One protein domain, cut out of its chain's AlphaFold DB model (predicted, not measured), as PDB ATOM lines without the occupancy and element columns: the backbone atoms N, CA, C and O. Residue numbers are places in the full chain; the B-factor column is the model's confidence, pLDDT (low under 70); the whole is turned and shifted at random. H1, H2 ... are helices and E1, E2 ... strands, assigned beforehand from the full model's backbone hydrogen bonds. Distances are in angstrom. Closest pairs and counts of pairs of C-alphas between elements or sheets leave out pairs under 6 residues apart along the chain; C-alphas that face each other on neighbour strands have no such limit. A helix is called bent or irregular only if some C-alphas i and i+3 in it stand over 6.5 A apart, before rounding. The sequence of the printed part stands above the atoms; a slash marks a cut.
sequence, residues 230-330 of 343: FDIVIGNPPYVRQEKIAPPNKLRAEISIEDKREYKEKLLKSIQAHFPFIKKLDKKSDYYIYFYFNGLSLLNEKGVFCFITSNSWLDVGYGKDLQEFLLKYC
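AT A GLANCE: This is residues 230 to 330 of the 343 residues of an uncharacterized protein of Proteobacteria bacterium (UniProt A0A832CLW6). A single helix, H2, forms the middle, packed with one side on a small ribbon of two parallel strands, E1 and E2, while H1 and H4 run the same way as H2 on its other sides. The long link of residues 236 to 256 loops out past the first residues of H1, at the end of the long axis away from the strands. The printed part has 101 residues, with four named helices and two named strands that follow each other along the chain as E1 H1 H2 E2 H3 H4; the class is mixed, helices and strands. It is compact, with a radius of gyration of the C-alphas of 13.9 A, and its outline is elongated, 43 by 28 by 26 A.

IN THESE COORDINATES: E1, residues 230 to 235, begins at C-alpha 230 (133.670, 123.128, 106.966). H1, residues 257 to 274, is 26.8 A long, and H2, residues 287 to 297, is 16.2 A. E2, residues 299 to 307, bends by 129 degrees at residue 302. H3 is residues 312 to 315. H4, residues 317 to 329, is 19.7 A long and ends at C-alpha 329 (146.457, 126.081, 117.549); it is only just irregular, with C-alphas 318 and 321 6.9 A apart.

HOW THE PARTS SIT: E1 and E2 are parallel at 15 degrees, with N 304 and O 231 at 2.8 A. E1, H1, H2 and E2 make a strand-helix-strand unit, two parallel neighbour strands with helices between, its crossover right-handed. The closest C-alphas of E1 and H2, Val 233 and Gly 295, are 6.3 A apart. H1 touches H2 with residues 267 to 274 alone, closest at C-alphas 271 and 293, 6.4 A, at a shallow tilt of 22 degrees, the same way. H2 and H4 are close but not clearly touching, C-alphas 289 and 322 being closest at 7.3 A. H3 and H4 touch only at the corner, closest at C-alphas 313 and 319, 4.1 A. H1 and H4 are apart. O i to N i+4 pairs are within hydrogen-bond range in 13 of 14 in H1, 6 of 7 in H2 and 7 of 9 in H4; H3 is too short for one.

THE WHOLE: The C-alphas of Ala 253 and Lys 302, the two farthest apart, are 43.5 A apart. The printed part has no cut. The links E1 to H1 and H1 to H2 are long. No printed residue is under 70 in pLDDT.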
ATOM      1  N   PHE A 230     134.778 123.851 106.353       93.88
ATOM      2  CA  PHE A 230     133.670 123.128 106.966       93.88
ATOM      3  C   PHE A 230     133.386 123.616 108.390       93.88
ATOM      4  O   PHE A 230     134.298 123.912 109.161       93.88
ATOM      5  N   ASP A 231     132.101 123.626 108.746       93.62
ATOM      6  CA  ASP A 231     131.645 123.893 110.114       93.62
ATOM      7  C   ASP A 231     131.940 122.704 111.046       93.62
ATOM      8  O   ASP A 231     132.174 122.879 112.239       93.62
ATOM      9  N   ILE A 232     131.919 121.477 110.511       94.06
ATOM     10  CA  ILE A 232     132.183 120.246 111.257       94.06
ATOM     11  C   ILE A 232     132.988 119.294 110.373       94.06
ATOM     12  O   ILE A 232     132.572 118.992 109.254       94.06
ATOM     13  N   VAL A 233     134.097 118.774 110.897       95.56
ATOM     14  CA  VAL A 233     134.865 117.686 110.279       95.56
ATOM     15  C   VAL A 233     134.881 116.505 111.233       95.56
ATOM     16  O   VAL A 233     135.304 116.607 112.384       95.56
ATOM     17  N   ILE A 234     134.396 115.374 110.732       93.56
ATOM     18  CA  ILE A 234     134.274 114.118 111.465       93.56
ATOM     19  C   ILE A 234     135.003 113.018 110.709       93.56
ATOM     20  O   ILE A 234     135.058 113.037 109.480       93.56
ATOM     21  N   GLY A 235     135.534 112.035 111.423       90.69
ATOM     22  CA  GLY A 235     136.249 110.956 110.761       90.69
ATOM     23  C   GLY A 235     136.591 109.795 111.673       90.69
ATOM     24  O   GLY A 235     136.710 109.931 112.888       90.69
ATOM     25  N   ASN A 236     136.764 108.641 111.045       90.50
ATOM     26  CA  ASN A 236     137.379 107.463 111.639       90.50
ATOM     27  C   ASN A 236     138.555 107.076 110.731       90.50
ATOM     28  O   ASN A 236     138.383 106.238 109.841       90.50
ATOM     29  N   PRO A 237     139.693 107.782 110.835       90.62
ATOM     30  CA  PRO A 237     140.830 107.540 109.964       90.62
ATOM     31  C   PRO A 237     141.384 106.116 110.139       90.62
ATOM     32  O   PRO A 237     141.262 105.511 111.204       90.62
ATOM     33  N   PRO A 238     142.037 105.571 109.103       88.06
ATOM     34  CA  PRO A 238     142.562 104.211 109.118       88.06
ATOM     35  C   PRO A 238     143.701 104.013 110.135       88.06
ATOM     36  O   PRO A 238     144.678 104.765 110.172       88.06
ATOM     37  N   TYR A 239     143.631 102.916 110.897       87.56
ATOM     38  CA  TYR A 239     144.647 102.496 111.875       87.56
ATOM     39  C   TYR A 239     145.812 101.752 111.223       87.56
ATOM     40  O   TYR A 239     146.036 100.560 111.435       87.56
ATOM     41  N   VAL A 240     146.554 102.464 110.377       88.44
ATOM     42  CA  VAL A 240     147.683 101.906 109.629       88.44
ATOM     43  C   VAL A 240     148.992 102.354 110.263       88.44
ATOM     44  O   VAL A 240     149.269 103.551 110.357       88.44
ATOM     45  N   ARG A 241     149.809 101.375 110.662       87.69
ATOM     46  CA  ARG A 241     151.154 101.635 111.177       87.69
ATOM     47  C   ARG A 241     152.065 102.212 110.104       87.69
ATOM     48  O   ARG A 241     151.953 101.855 108.928       87.69
ATOM     49  N   GLN A 242     153.010 103.039 110.528       87.94
ATOM     50  CA  GLN A 242     153.953 103.744 109.660       87.94
ATOM     51  C   GLN A 242     154.645 102.865 108.590       87.94
ATOM     52  O   GLN A 242     154.879 103.341 107.478       87.94
ATOM     53  N   GLU A 243     154.952 101.586 108.861       87.12
ATOM     54  CA  GLU A 243     155.635 100.681 107.909       87.12
ATOM     55  C   GLU A 243     154.742 100.276 106.721       87.12
ATOM     56  O   GLU A 243     155.217  99.878 105.646       87.12
ATOM     57  N   LYS A 244     153.426 100.331 106.942       88.12
ATOM     58  CA  LYS A 244     152.387  99.902 106.002       88.12
ATOM     59  C   LYS A 244     151.793 101.066 105.209       88.12
ATOM     60  O   LYS A 244     151.005 100.809 104.304       88.12
ATOM     61  N   ILE A 245     152.177 102.308 105.515       89.06
ATOM     62  CA  ILE A 245     151.790 103.482 104.728       89.06
ATOM     63  C   ILE A 245     152.389 103.345 103.330       89.06
ATOM     64  O   ILE A 245     153.597 103.148 103.175       89.06
ATOM     65  N   ALA A 246     151.530 103.418 102.321       88.12
ATOM     66  CA  ALA A 246     151.882 103.197 100.932       88.12
ATOM     67  C   ALA A 246     150.943 103.996 100.019       88.12
ATOM     68  O   ALA A 246     149.812 104.271 100.433       88.12
ATOM     69  N   PRO A 247     151.386 104.354  98.799       85.75
ATOM     70  CA  PRO A 247     150.542 105.080  97.869       85.75
ATOM     71  C   PRO A 247     149.304 104.243  97.513       85.75
ATOM     72  O   PRO A 247     149.431 103.069  97.156       85.75
ATOM     73  N   PRO A 248     148.110 104.837  97.574       83.06
ATOM     74  CA  PRO A 248     146.855 104.119  97.377       83.06
ATOM     75  C   PRO A 248     146.584 103.751  95.911       83.06
ATOM     76  O   PRO A 248     145.792 102.856  95.633       83.06
ATOM     77  N   ASN A 249     147.271 104.411  94.976       75.62
ATOM     78  CA  ASN A 249     147.069 104.248  93.534       75.62
ATOM     79  C   ASN A 249     147.901 103.105  92.920       75.62
ATOM     80  O   ASN A 249     147.912 102.959  91.701       75.62
ATOM     81  N   LYS A 250     148.621 102.317  93.732       78.50
ATOM     82  CA  LYS A 250     149.444 101.184  93.276       78.50
ATOM     83  C   LYS A 250     148.992  99.877  93.922       78.50
ATOM     84  O   LYS A 250     148.590  99.847  95.087       78.50
ATOM     85  N   LEU A 251     149.093  98.775  93.177       78.69
ATOM     86  CA  LEU A 251     148.832  97.438  93.707       78.69
ATOM     87  C   LEU A 251     149.877  97.084  94.761       78.69
ATOM     88  O   LEU A 251     151.068  97.272  94.544       78.69
ATOM     89  N   ARG A 252     149.452  96.498  95.888       77.44
ATOM     90  CA  ARG A 252     150.350  96.168  97.015       77.44
ATOM     91  C   ARG A 252     151.575  95.335  96.620       77.44
ATOM     92  O   ARG A 252     152.607  95.472  97.267       77.44
ATOM     93  N   ALA A 253     151.454  94.497  95.590       79.44
ATOM     94  CA  ALA A 253     152.538  93.661  95.076       79.44
ATOM     95  C   ALA A 253     153.623  94.451  94.315       79.44
ATOM     96  O   ALA A 253     154.752  93.988  94.217       79.44
ATOM     97  N   GLU A 254     153.294  95.640  93.810       83.12
ATOM     98  CA  GLU A 254     154.166  96.480  92.977       83.12
ATOM     99  C   GLU A 254     154.804  97.633  93.767       83.12
ATOM    100  O   GLU A 254     155.566  98.427  93.220       83.12
ATOM    101  N   ILE A 255     154.480  97.757  95.056       85.00
ATOM    102  CA  ILE A 255     154.937  98.872  95.886       85.00
ATOM    103  C   ILE A 255     156.374  98.619  96.331       85.00
ATOM    104  O   ILE A 255     156.640  97.765  97.183       85.00
ATOM    105  N   SER A 256     157.292  99.422  95.804       87.44
ATOM    106  CA  SER A 256     158.679  99.441  96.256       87.44
ATOM    107  C   SER A 256     158.839 100.204  97.579       87.44
ATOM    108  O   SER A 256     157.960 100.943  98.032       87.44
ATOM    109  N   ILE A 257     159.997 100.043  98.227       85.88
ATOM    110  CA  ILE A 257     160.362 100.837  99.415       85.88
ATOM    111  C   ILE A 257     160.451 102.328  99.057       85.88
ATOM    112  O   ILE A 257     160.069 103.180  99.860       85.88
ATOM    113  N   GLU A 258     160.906 102.629  97.841       87.00
ATOM    114  CA  GLU A 258     161.043 103.991  97.334       87.00
ATOM    115  C   GLU A 258     159.680 104.668  97.152       87.00
ATOM    116  O   GLU A 258     159.487 105.786  97.618       87.00
ATOM    117  N   ASP A 259     158.686 103.947  96.628       86.88
ATOM    118  CA  ASP A 259     157.315 104.456  96.488       86.88
ATOM    119  C   ASP A 259     156.696 104.858  97.832       86.88
ATOM    120  O   ASP A 259     155.990 105.863  97.943       86.88
ATOM    121  N   LYS A 260     156.958 104.075  98.887       87.50
ATOM    122  CA  LYS A 260     156.497 104.406 100.244       87.50
ATOM    123  C   LYS A 260     157.180 105.661 100.777       87.50
ATOM    124  O   LYS A 260     156.545 106.445 101.482       87.50
ATOM    125  N   ARG A 261     158.470 105.836 100.476       88.25
ATOM    126  CA  ARG A 261     159.241 107.020 100.868       88.25
ATOM    127  C   ARG A 261     158.700 108.262 100.171       88.25
ATOM    128  O   ARG A 261     158.356 109.220 100.857       88.25
ATOM    129  N   GLU A 262     158.530 108.199  98.854       88.44
ATOM    130  CA  GLU A 262     157.976 109.287  98.049       88.44
ATOM    131  C   GLU A 262     156.565 109.670  98.525       88.44
ATOM    132  O   GLU A 262     156.270 110.848  98.724       88.44
ATOM    133  N   TYR A 263     155.698 108.688  98.800       89.12
ATOM    134  CA  TYR A 263     154.349 108.969  99.296       89.12
ATOM    135  C   TYR A 263     154.359 109.655 100.670       89.12
ATOM    136  O   TYR A 263     153.629 110.621 100.881       89.12
ATOM    137  N   LYS A 264     155.225 109.226 101.599       89.12
ATOM    138  CA  LYS A 264     155.388 109.907 102.897       89.12
ATOM    139  C   LYS A 264     155.899 111.340 102.744       89.12
ATOM    140  O   LYS A 264     155.464 112.222 103.482       89.12
ATOM    141  N   GLU A 265     156.791 111.589 101.790       88.94
ATOM    142  CA  GLU A 265     157.245 112.946 101.477       88.94
ATOM    143  C   GLU A 265     156.102 113.804 100.920       88.94
ATOM    144  O   GLU A 265     155.951 114.951 101.339       88.94
ATOM    145  N   LYS A 266     155.245 113.248 100.056       88.06
ATOM    146  CA  LYS A 266     154.036 113.930  99.560       88.06
ATOM    147  C   LYS A 266     153.056 114.263 100.681       88.06
ATOM    148  O   LYS A 266     152.571 115.391 100.744       88.06
ATOM    149  N   LEU A 267     152.822 113.330 101.605       89.75
ATOM    150  CA  LEU A 267     151.989 113.564 102.787       89.75
ATOM    151  C   LEU A 267     152.524 114.722 103.643       89.75
ATOM    152  O   LEU A 267     151.764 115.605 104.036       89.75
ATOM    153  N   LEU A 268     153.837 114.757 103.893       89.25
ATOM    154  CA  LEU A 268     154.463 115.853 104.634       89.25
ATOM    155  C   LEU A 268     154.350 117.185 103.881       89.25
ATOM    156  O   LEU A 268     154.005 118.196 104.489       89.25
ATOM    157  N   LYS A 269     154.594 117.191 102.565       86.62
ATOM    158  CA  LYS A 269     154.444 118.393 101.733       86.62
ATOM    159  C   LYS A 269     153.009 118.926 101.754       86.62
ATOM    160  O   LYS A 269     152.826 120.139 101.789       86.62
ATOM    161  N   SER A 270     152.006 118.044 101.745       87.00
ATOM    162  CA  SER A 270     150.589 118.427 101.843       87.00
ATOM    163  C   SER A 270     150.297 119.139 103.169       87.00
ATOM    164  O   SER A 270     149.730 120.230 103.182       87.00
ATOM    165  N   ILE A 271     150.803 118.607 104.288       88.75
ATOM    166  CA  ILE A 271     150.707 119.272 105.598       88.75
ATOM    167  C   ILE A 271     151.412 120.631 105.570       88.75
ATOM    168  O   ILE A 271     150.853 121.616 106.043       88.75
ATOM    169  N   GLN A 272     152.615 120.702 105.000       87.19
ATOM    170  CA  GLN A 272     153.401 121.936 104.916       87.19
ATOM    171  C   GLN A 272     152.739 123.022 104.071       87.19
ATOM    172  O   GLN A 272     152.939 124.199 104.354       87.19
ATOM    173  N   ALA A 273     151.944 122.646 103.070       81.62
ATOM    174  CA  ALA A 273     151.181 123.604 102.280       81.62
ATOM    175  C   ALA A 273     150.140 124.349 103.134       81.62
ATOM    176  O   ALA A 273     149.948 125.545 102.950       81.62
ATOM    177  N   HIS A 274     149.518 123.665 104.100       82.19
ATOM    178  CA  HIS A 274     148.544 124.268 105.019       82.19
ATOM    179  C   HIS A 274     149.184 124.846 106.288       82.19
ATOM    180  O   HIS A 274     148.721 125.846 106.831       82.19
ATOM    181  N   PHE A 275     150.266 124.229 106.762       87.75
ATOM    182  CA  PHE A 275     150.959 124.590 107.994       87.75
ATOM    183  C   PHE A 275     152.473 124.701 107.745       87.75
ATOM    184  O   PHE A 275     153.238 123.824 108.160       87.75
ATOM    185  N   PRO A 276     152.952 125.795 107.115       84.44
ATOM    186  CA  PRO A 276     154.361 125.944 106.717       84.44
ATOM    187  C   PRO A 276     155.365 125.894 107.876       84.44
ATOM    188  O   PRO A 276     156.556 125.651 107.681       84.44
ATOM    189  N   PHE A 277     154.901 126.127 109.107       85.06
ATOM    190  CA  PHE A 277     155.719 126.041 110.316       85.06
ATOM    191  C   PHE A 277     156.029 124.594 110.743       85.06
ATOM    192  O   PHE A 277     156.964 124.384 111.521       85.06
ATOM    193  N   ILE A 278     155.310 123.592 110.223       86.25
ATOM    194  CA  ILE A 278     155.570 122.171 110.488       86.25
ATOM    195  C   ILE A 278     156.710 121.686 109.585       86.25
ATOM    196  O   ILE A 278     156.519 121.203 108.471       86.25
ATOM    197  N   LYS A 279     157.950 121.811 110.065       81.94
ATOM    198  CA  LYS A 279     159.142 121.456 109.271       81.94
ATOM    199  C   LYS A 279     159.363 119.953 109.129       81.94
ATOM    200  O   LYS A 279     159.916 119.505 108.129       81.94
ATOM    201  N   LYS A 280     158.989 119.184 110.146       84.25
ATOM    202  CA  LYS A 280     159.180 117.735 110.199       84.25
ATOM    203  C   LYS A 280     158.064 117.104 111.016       84.25
ATOM    204  O   LYS A 280     157.515 117.754 111.896       84.25
ATOM    205  N   LEU A 281     157.805 115.841 110.720       83.44
ATOM    206  CA  LEU A 281     156.994 114.947 111.527       83.44
ATOM    207  C   LEU A 281     157.843 113.706 111.821       83.44
ATOM    208  O   LEU A 281     158.695 113.336 111.001       83.44
ATOM    209  N   ASP A 282     157.639 113.053 112.962       83.50
ATOM    210  CA  ASP A 282     158.291 111.769 113.224       83.50
ATOM    211  C   ASP A 282     157.922 110.760 112.120       83.50
ATOM    212  O   ASP A 282     156.749 110.507 111.839       83.50
ATOM    213  N   LYS A 283     158.934 110.146 111.493       81.12
ATOM    214  CA  LYS A 283     158.761 109.128 110.441       81.12
ATOM    215  C   LYS A 283     158.030 107.880 110.942       81.12
ATOM    216  O   LYS A 283     157.538 107.105 110.118       81.12
ATOM    217  N   LYS A 284     157.979 107.690 112.266       84.50
ATOM    218  CA  LYS A 284     157.229 106.634 112.950       84.50
ATOM    219  C   LYS A 284     155.753 106.973 113.180       84.50
ATOM    220  O   LYS A 284     155.049 106.148 113.749       84.50
ATOM    221  N   SER A 285     155.292 108.146 112.748       87.94
ATOM    222  CA  SER A 285     153.890 108.542 112.879       87.94
ATOM    223  C   SER A 285     152.972 107.602 112.111       87.94
ATOM    224  O   SER A 285     153.179 107.329 110.923       87.94
ATOM    225  N   ASP A 286     151.933 107.142 112.798       91.12
ATOM    226  CA  ASP A 286     150.874 106.339 112.202       91.12
ATOM    227  C   ASP A 286     150.011 107.172 111.248       91.12
ATOM    228  O   ASP A 286     149.973 108.403 111.292       91.12
ATOM    229  N   TYR A 287     149.294 106.486 110.360       91.25
ATOM    230  CA  TYR A 287     148.655 107.130 109.216       91.25
ATOM    231  C   TYR A 287     147.569 108.146 109.606       91.25
ATOM    232  O   TYR A 287     147.422 109.180 108.956       91.25
ATOM    233  N   TYR A 288     146.858 107.908 110.710       92.25
ATOM    234  CA  TYR A 288     145.812 108.807 111.200       92.25
ATOM    235  C   TYR A 288     146.333 110.197 111.610       92.25
ATOM    236  O   TYR A 288     145.555 111.149 111.610       92.25
ATOM    237  N   ILE A 289     147.631 110.354 111.906       93.19
ATOM    238  CA  ILE A 289     148.233 111.662 112.217       93.19
ATOM    239  C   ILE A 289     148.133 112.602 111.010       93.19
ATOM    240  O   ILE A 289     147.789 113.773 111.158       93.19
ATOM    241  N   TYR A 290     148.347 112.086 109.798       93.12
ATOM    242  CA  TYR A 290     148.204 112.876 108.573       93.12
ATOM    243  C   TYR A 290     146.748 113.306 108.349       93.12
ATOM    244  O   TYR A 290     146.492 114.436 107.937       93.12
ATOM    245  N   PHE A 291     145.787 112.445 108.706       94.12
ATOM    246  CA  PHE A 291     144.367 112.797 108.682       94.12
ATOM    247  C   PHE A 291     144.000 113.864 109.714       94.12
ATOM    248  O   PHE A 291     143.116 114.664 109.420       94.12
ATOM    249  N   TYR A 292     144.646 113.912 110.886       94.56
ATOM    250  CA  TYR A 292     144.432 115.000 111.851       94.56
ATOM    251  C   TYR A 292     144.769 116.349 111.226       94.56
ATOM    252  O   TYR A 292     143.920 117.235 111.194       94.56
ATOM    253  N   PHE A 293     145.984 116.491 110.691       94.00
ATOM    254  CA  PHE A 293     146.407 117.744 110.072       94.00
ATOM    255  C   PHE A 293     145.530 118.103 108.876       94.00
ATOM    256  O   PHE A 293     145.072 119.238 108.783       94.00
ATOM    257  N   ASN A 294     145.239 117.138 108.000       92.75
ATOM    258  CA  ASN A 294     144.354 117.383 106.870       92.75
ATOM    259  C   ASN A 294     142.960 117.820 107.337       92.75
ATOM    260  O   ASN A 294     142.495 118.884 106.965       92.75
ATOM    261  N   GLY A 295     142.304 117.055 108.209       93.88
ATOM    262  CA  GLY A 295     140.952 117.374 108.657       93.88
ATOM    263  C   GLY A 295     140.858 118.693 109.434       93.88
ATOM    264  O   GLY A 295     139.866 119.402 109.284       93.88
ATOM    265  N   LEU A 296     141.895 119.064 110.195       94.19
ATOM    266  CA  LEU A 296     141.991 120.381 110.833       94.19
ATOM    267  C   LEU A 296     142.177 121.503 109.810       94.19
ATOM    268  O   LEU A 296     141.619 122.580 109.997       94.19
ATOM    269  N   SER A 297     142.906 121.258 108.715       91.44
ATOM    270  CA  SER A 297     143.032 122.242 107.641       91.44
ATOM    271  C   SER A 297     141.688 122.501 106.964       91.44
ATOM    272  O   SER A 297     141.448 123.617 106.534       91.44
ATOM    273  N   LEU A 298     140.786 121.519 106.873       92.56
ATOM    274  CA  LEU A 298     139.497 121.680 106.189       92.56
ATOM    275  C   LEU A 298     138.486 122.570 106.941       92.56
ATOM    276  O   LEU A 298     137.450 122.910 106.367       92.56
ATOM    277  N   LEU A 299     138.737 122.918 108.204       93.38
ATOM    278  CA  LEU A 299     137.802 123.679 109.036       93.38
ATOM    279  C   LEU A 299     137.844 125.177 108.744       93.38
ATOM    280  O   LEU A 299     138.883 125.739 108.413       93.38
ATOM    281  N   ASN A 300     136.703 125.833 108.944       91.25
ATOM    282  CA  ASN A 300     136.673 127.283 109.109       91.25
ATOM    283  C   ASN A 300     137.074 127.692 110.545       91.25
ATOM    284  O   ASN A 300     137.195 126.849 111.434       91.25
ATOM    285  N   GLU A 301     137.239 128.995 110.801       88.06
ATOM    286  CA  GLU A 301     137.712 129.528 112.095       88.06
ATOM    287  C   GLU A 301     136.853 129.130 113.311       88.06
ATOM    288  O   GLU A 301     137.344 129.115 114.439       88.06
ATOM    289  N   LYS A 302     135.566 128.825 113.103       91.00
ATOM    290  CA  LYS A 302     134.615 128.433 114.160       91.00
ATOM    291  C   LYS A 302     134.245 126.951 114.092       91.00
ATOM    292  O   LYS A 302     133.306 126.526 114.767       91.00
ATOM    293  N   GLY A 303     134.954 126.187 113.267       93.44
ATOM    294  CA  GLY A 303     134.640 124.804 112.980       93.44
ATOM    295  C   GLY A 303     134.932 123.873 114.156       93.44
ATOM    296  O   GLY A 303     135.768 124.149 115.017       93.44
ATOM    297  N   VAL A 304     134.242 122.735 114.180       95.50
ATOM    298  CA  VAL A 304     134.431 121.681 115.181       95.50
ATOM    299  C   VAL A 304     135.049 120.447 114.538       95.50
ATOM    300  O   VAL A 304     134.547 119.910 113.553       95.50
ATOM    301  N   PHE A 305     136.123 119.962 115.147       96.25
ATOM    302  CA  PHE A 305     136.808 118.741 114.753       96.25
ATOM    303  C   PHE A 305     136.452 117.584 115.690       96.25
ATOM    304  O   PHE A 305     136.505 117.749 116.910       96.25
ATOM    305  N   CYS A 306     136.138 116.403 115.152       95.19
ATOM    306  CA  CYS A 306     135.885 115.211 115.963       95.19
ATOM    307  C   CYS A 306     136.303 113.925 115.245       95.19
ATOM    308  O   CYS A 306     135.607 113.454 114.346       95.19
ATOM    309  N   PHE A 307     137.410 113.319 115.670       94.19
ATOM    310  CA  PHE A 307     137.841 112.016 115.171       94.19
ATOM    311  C   PHE A 307     137.749 110.933 116.239       94.19
ATOM    312  O   PHE A 307     137.993 111.180 117.419       94.19
ATOM    313  N   ILE A 308     137.468 109.716 115.785       92.25
ATOM    314  CA  ILE A 308     137.667 108.493 116.559       92.25
ATOM    315  C   ILE A 308     139.019 107.938 116.124       92.25
ATOM    316  O   ILE A 308     139.176 107.618 114.947       92.25
ATOM    317  N   THR A 309     140.000 107.894 117.031       90.81
ATOM    318  CA  THR A 309     141.360 107.430 116.723       90.81
ATOM    319  C   THR A 309     141.941 106.499 117.794       90.81
ATOM    320  O   THR A 309     141.358 106.326 118.862       90.81
ATOM    321  N   SER A 310     143.104 105.893 117.513       87.06
ATOM    322  CA  SER A 310     143.907 105.194 118.528       87.06
ATOM    323  C   SER A 310     144.414 106.182 119.580       87.06
ATOM    324  O   SER A 310     144.776 107.302 119.232       87.06
ATOM    325  N   ASN A 311     144.548 105.756 120.836       86.50
ATOM    326  CA  ASN A 311     145.138 106.568 121.908       86.50
ATOM    327  C   ASN A 311     146.677 106.665 121.845       86.50
ATOM    328  O   ASN A 311     147.274 107.433 122.591       86.50
ATOM    329  N   SER A 312     147.334 105.944 120.927       86.69
ATOM    330  CA  SER A 312     148.801 105.895 120.810       86.69
ATOM    331  C   SER A 312     149.485 107.264 120.698       86.69
ATOM    332  O   SER A 312     150.612 107.410 121.161       86.69
ATOM    333  N   TRP A 313     148.836 108.276 120.115       87.62
ATOM    334  CA  TRP A 313     149.410 109.621 120.007       87.62
ATOM    335  C   TRP A 313     149.509 110.363 121.350       87.62
ATOM    336  O   TRP A 313     150.192 111.383 121.400       87.62
ATOM    337  N   LEU A 314     148.853 109.890 122.417       86.31
ATOM    338  CA  LEU A 314     148.966 110.463 123.765       86.31
ATOM    339  C   LEU A 314     150.278 110.050 124.448       86.31
ATOM    340  O   LEU A 314     150.939 110.888 125.058       86.31
ATOM    341  N   ASP A 315     150.688 108.791 124.274       82.06
ATOM    342  CA  ASP A 315     151.773 108.196 125.067       82.06
ATOM    343  C   ASP A 315     153.057 107.919 124.268       82.06
ATOM    344  O   ASP A 315     154.144 107.794 124.836       82.06
ATOM    345  N   VAL A 316     152.967 107.799 122.939       83.19
ATOM    346  CA  VAL A 316     154.111 107.445 122.088       83.19
ATOM    347  C   VAL A 316     154.809 108.701 121.568       83.19
ATOM    348  O   VAL A 316     154.170 109.658 121.142       83.19
ATOM    349  N   GLY A 317     156.147 108.672 121.522       82.00
ATOM    350  CA  GLY A 317     156.978 109.826 121.154       82.00
ATOM    351  C   GLY A 317     156.651 110.490 119.808       82.00
ATOM    352  O   GLY A 317     156.834 111.700 119.690       82.00
ATOM    353  N   TYR A 318     156.110 109.751 118.827       83.75
ATOM    354  CA  TYR A 318     155.699 110.332 117.539       83.75
ATOM    355  C   TYR A 318     154.514 111.301 117.672       83.75
ATOM    356  O   TYR A 318     154.314 112.155 116.812       83.75
ATOM    357  N   GLY A 319     153.712 111.175 118.734       86.62
ATOM    358  CA  GLY A 319     152.536 112.007 118.975       86.62
ATOM    359  C   GLY A 319     152.867 113.419 119.453       86.62
ATOM    360  O   GLY A 319     152.006 114.293 119.395       86.62
ATOM    361  N   LYS A 320     154.114 113.673 119.871       89.75
ATOM    362  CA  LYS A 320     154.548 114.958 120.435       89.75
ATOM    363  C   LYS A 320     154.245 116.145 119.517       89.75
ATOM    364  O   LYS A 320     153.709 117.145 119.984       89.75
ATOM    365  N   ASP A 321     154.556 116.023 118.227       88.81
ATOM    366  CA  ASP A 321     154.344 117.104 117.255       88.81
ATOM    367  C   ASP A 321     152.844 117.424 117.099       88.81
ATOM    368  O   ASP A 321     152.455 118.589 117.003       88.81
ATOM    369  N   LEU A 322     151.984 116.396 117.132       91.31
ATOM    370  CA  LEU A 322     150.532 116.574 117.104       91.31
ATOM    371  C   LEU A 322     150.020 117.206 118.404       91.31
ATOM    372  O   LEU A 322     149.204 118.122 118.349       91.31
ATOM    373  N   GLN A 323     150.502 116.762 119.566       92.31
ATOM    374  CA  GLN A 323     150.120 117.341 120.858       92.31
ATOM    375  C   GLN A 323     150.471 118.831 120.928       92.31
ATOM    376  O   GLN A 323     149.622 119.645 121.288       92.31
ATOM    377  N   GLU A 324     151.696 119.198 120.543       91.94
ATOM    378  CA  GLU A 324     152.140 120.595 120.517       91.94
ATOM    379  C   GLU A 324     151.275 121.433 119.569       91.94
ATOM    380  O   GLU A 324     150.845 122.532 119.927       91.94
ATOM    381  N   PHE A 325     150.959 120.895 118.387       92.88
ATOM    382  CA  PHE A 325     150.063 121.554 117.446       92.88
ATOM    383  C   PHE A 325     148.674 121.795 118.051       92.88
ATOM    384  O   PHE A 325     148.183 122.924 118.037       92.88
ATOM    385  N   LEU A 326     148.051 120.753 118.609       93.44
ATOM    386  CA  LEU A 326     146.707 120.841 119.179       93.44
ATOM    387  C   LEU A 326     146.652 121.825 120.352       93.44
ATOM    388  O   LEU A 326     145.710 122.605 120.434       93.44
ATOM    389  N   LEU A 327     147.661 121.840 121.225       93.06
ATOM    390  CA  LEU A 327     147.715 122.764 122.363       93.06
ATOM    391  C   LEU A 327     147.893 124.224 121.938       93.06
ATOM    392  O   LEU A 327     147.375 125.126 122.593       93.06
ATOM    393  N   LYS A 328     148.644 124.467 120.860       93.12
ATOM    394  CA  LYS A 328     148.982 125.823 120.418       93.12
ATOM    395  C   LYS A 328     147.940 126.432 119.484       93.12
ATOM    396  O   LYS A 328     147.745 127.644 119.512       93.12
ATOM    397  N   TYR A 329     147.307 125.613 118.646       92.06
ATOM    398  CA  TYR A 329     146.457 126.081 117.549       92.06
ATOM    399  C   TYR A 329     144.995 125.641 117.667       92.06
ATOM    400  O   TYR A 329     144.171 126.090 116.871       92.06
ATOM    401  N   CYS A 330     144.639 124.790 118.633       93.00
ATOM    402  CA  CYS A 330     143.272 124.299 118.785       93.00
ATOM    403  C   CYS A 330     142.737 124.519 120.205       93.00
ATOM    404  O   CYS A 330     143.434 124.363 121.203       93.00
TER     405      CYS A 330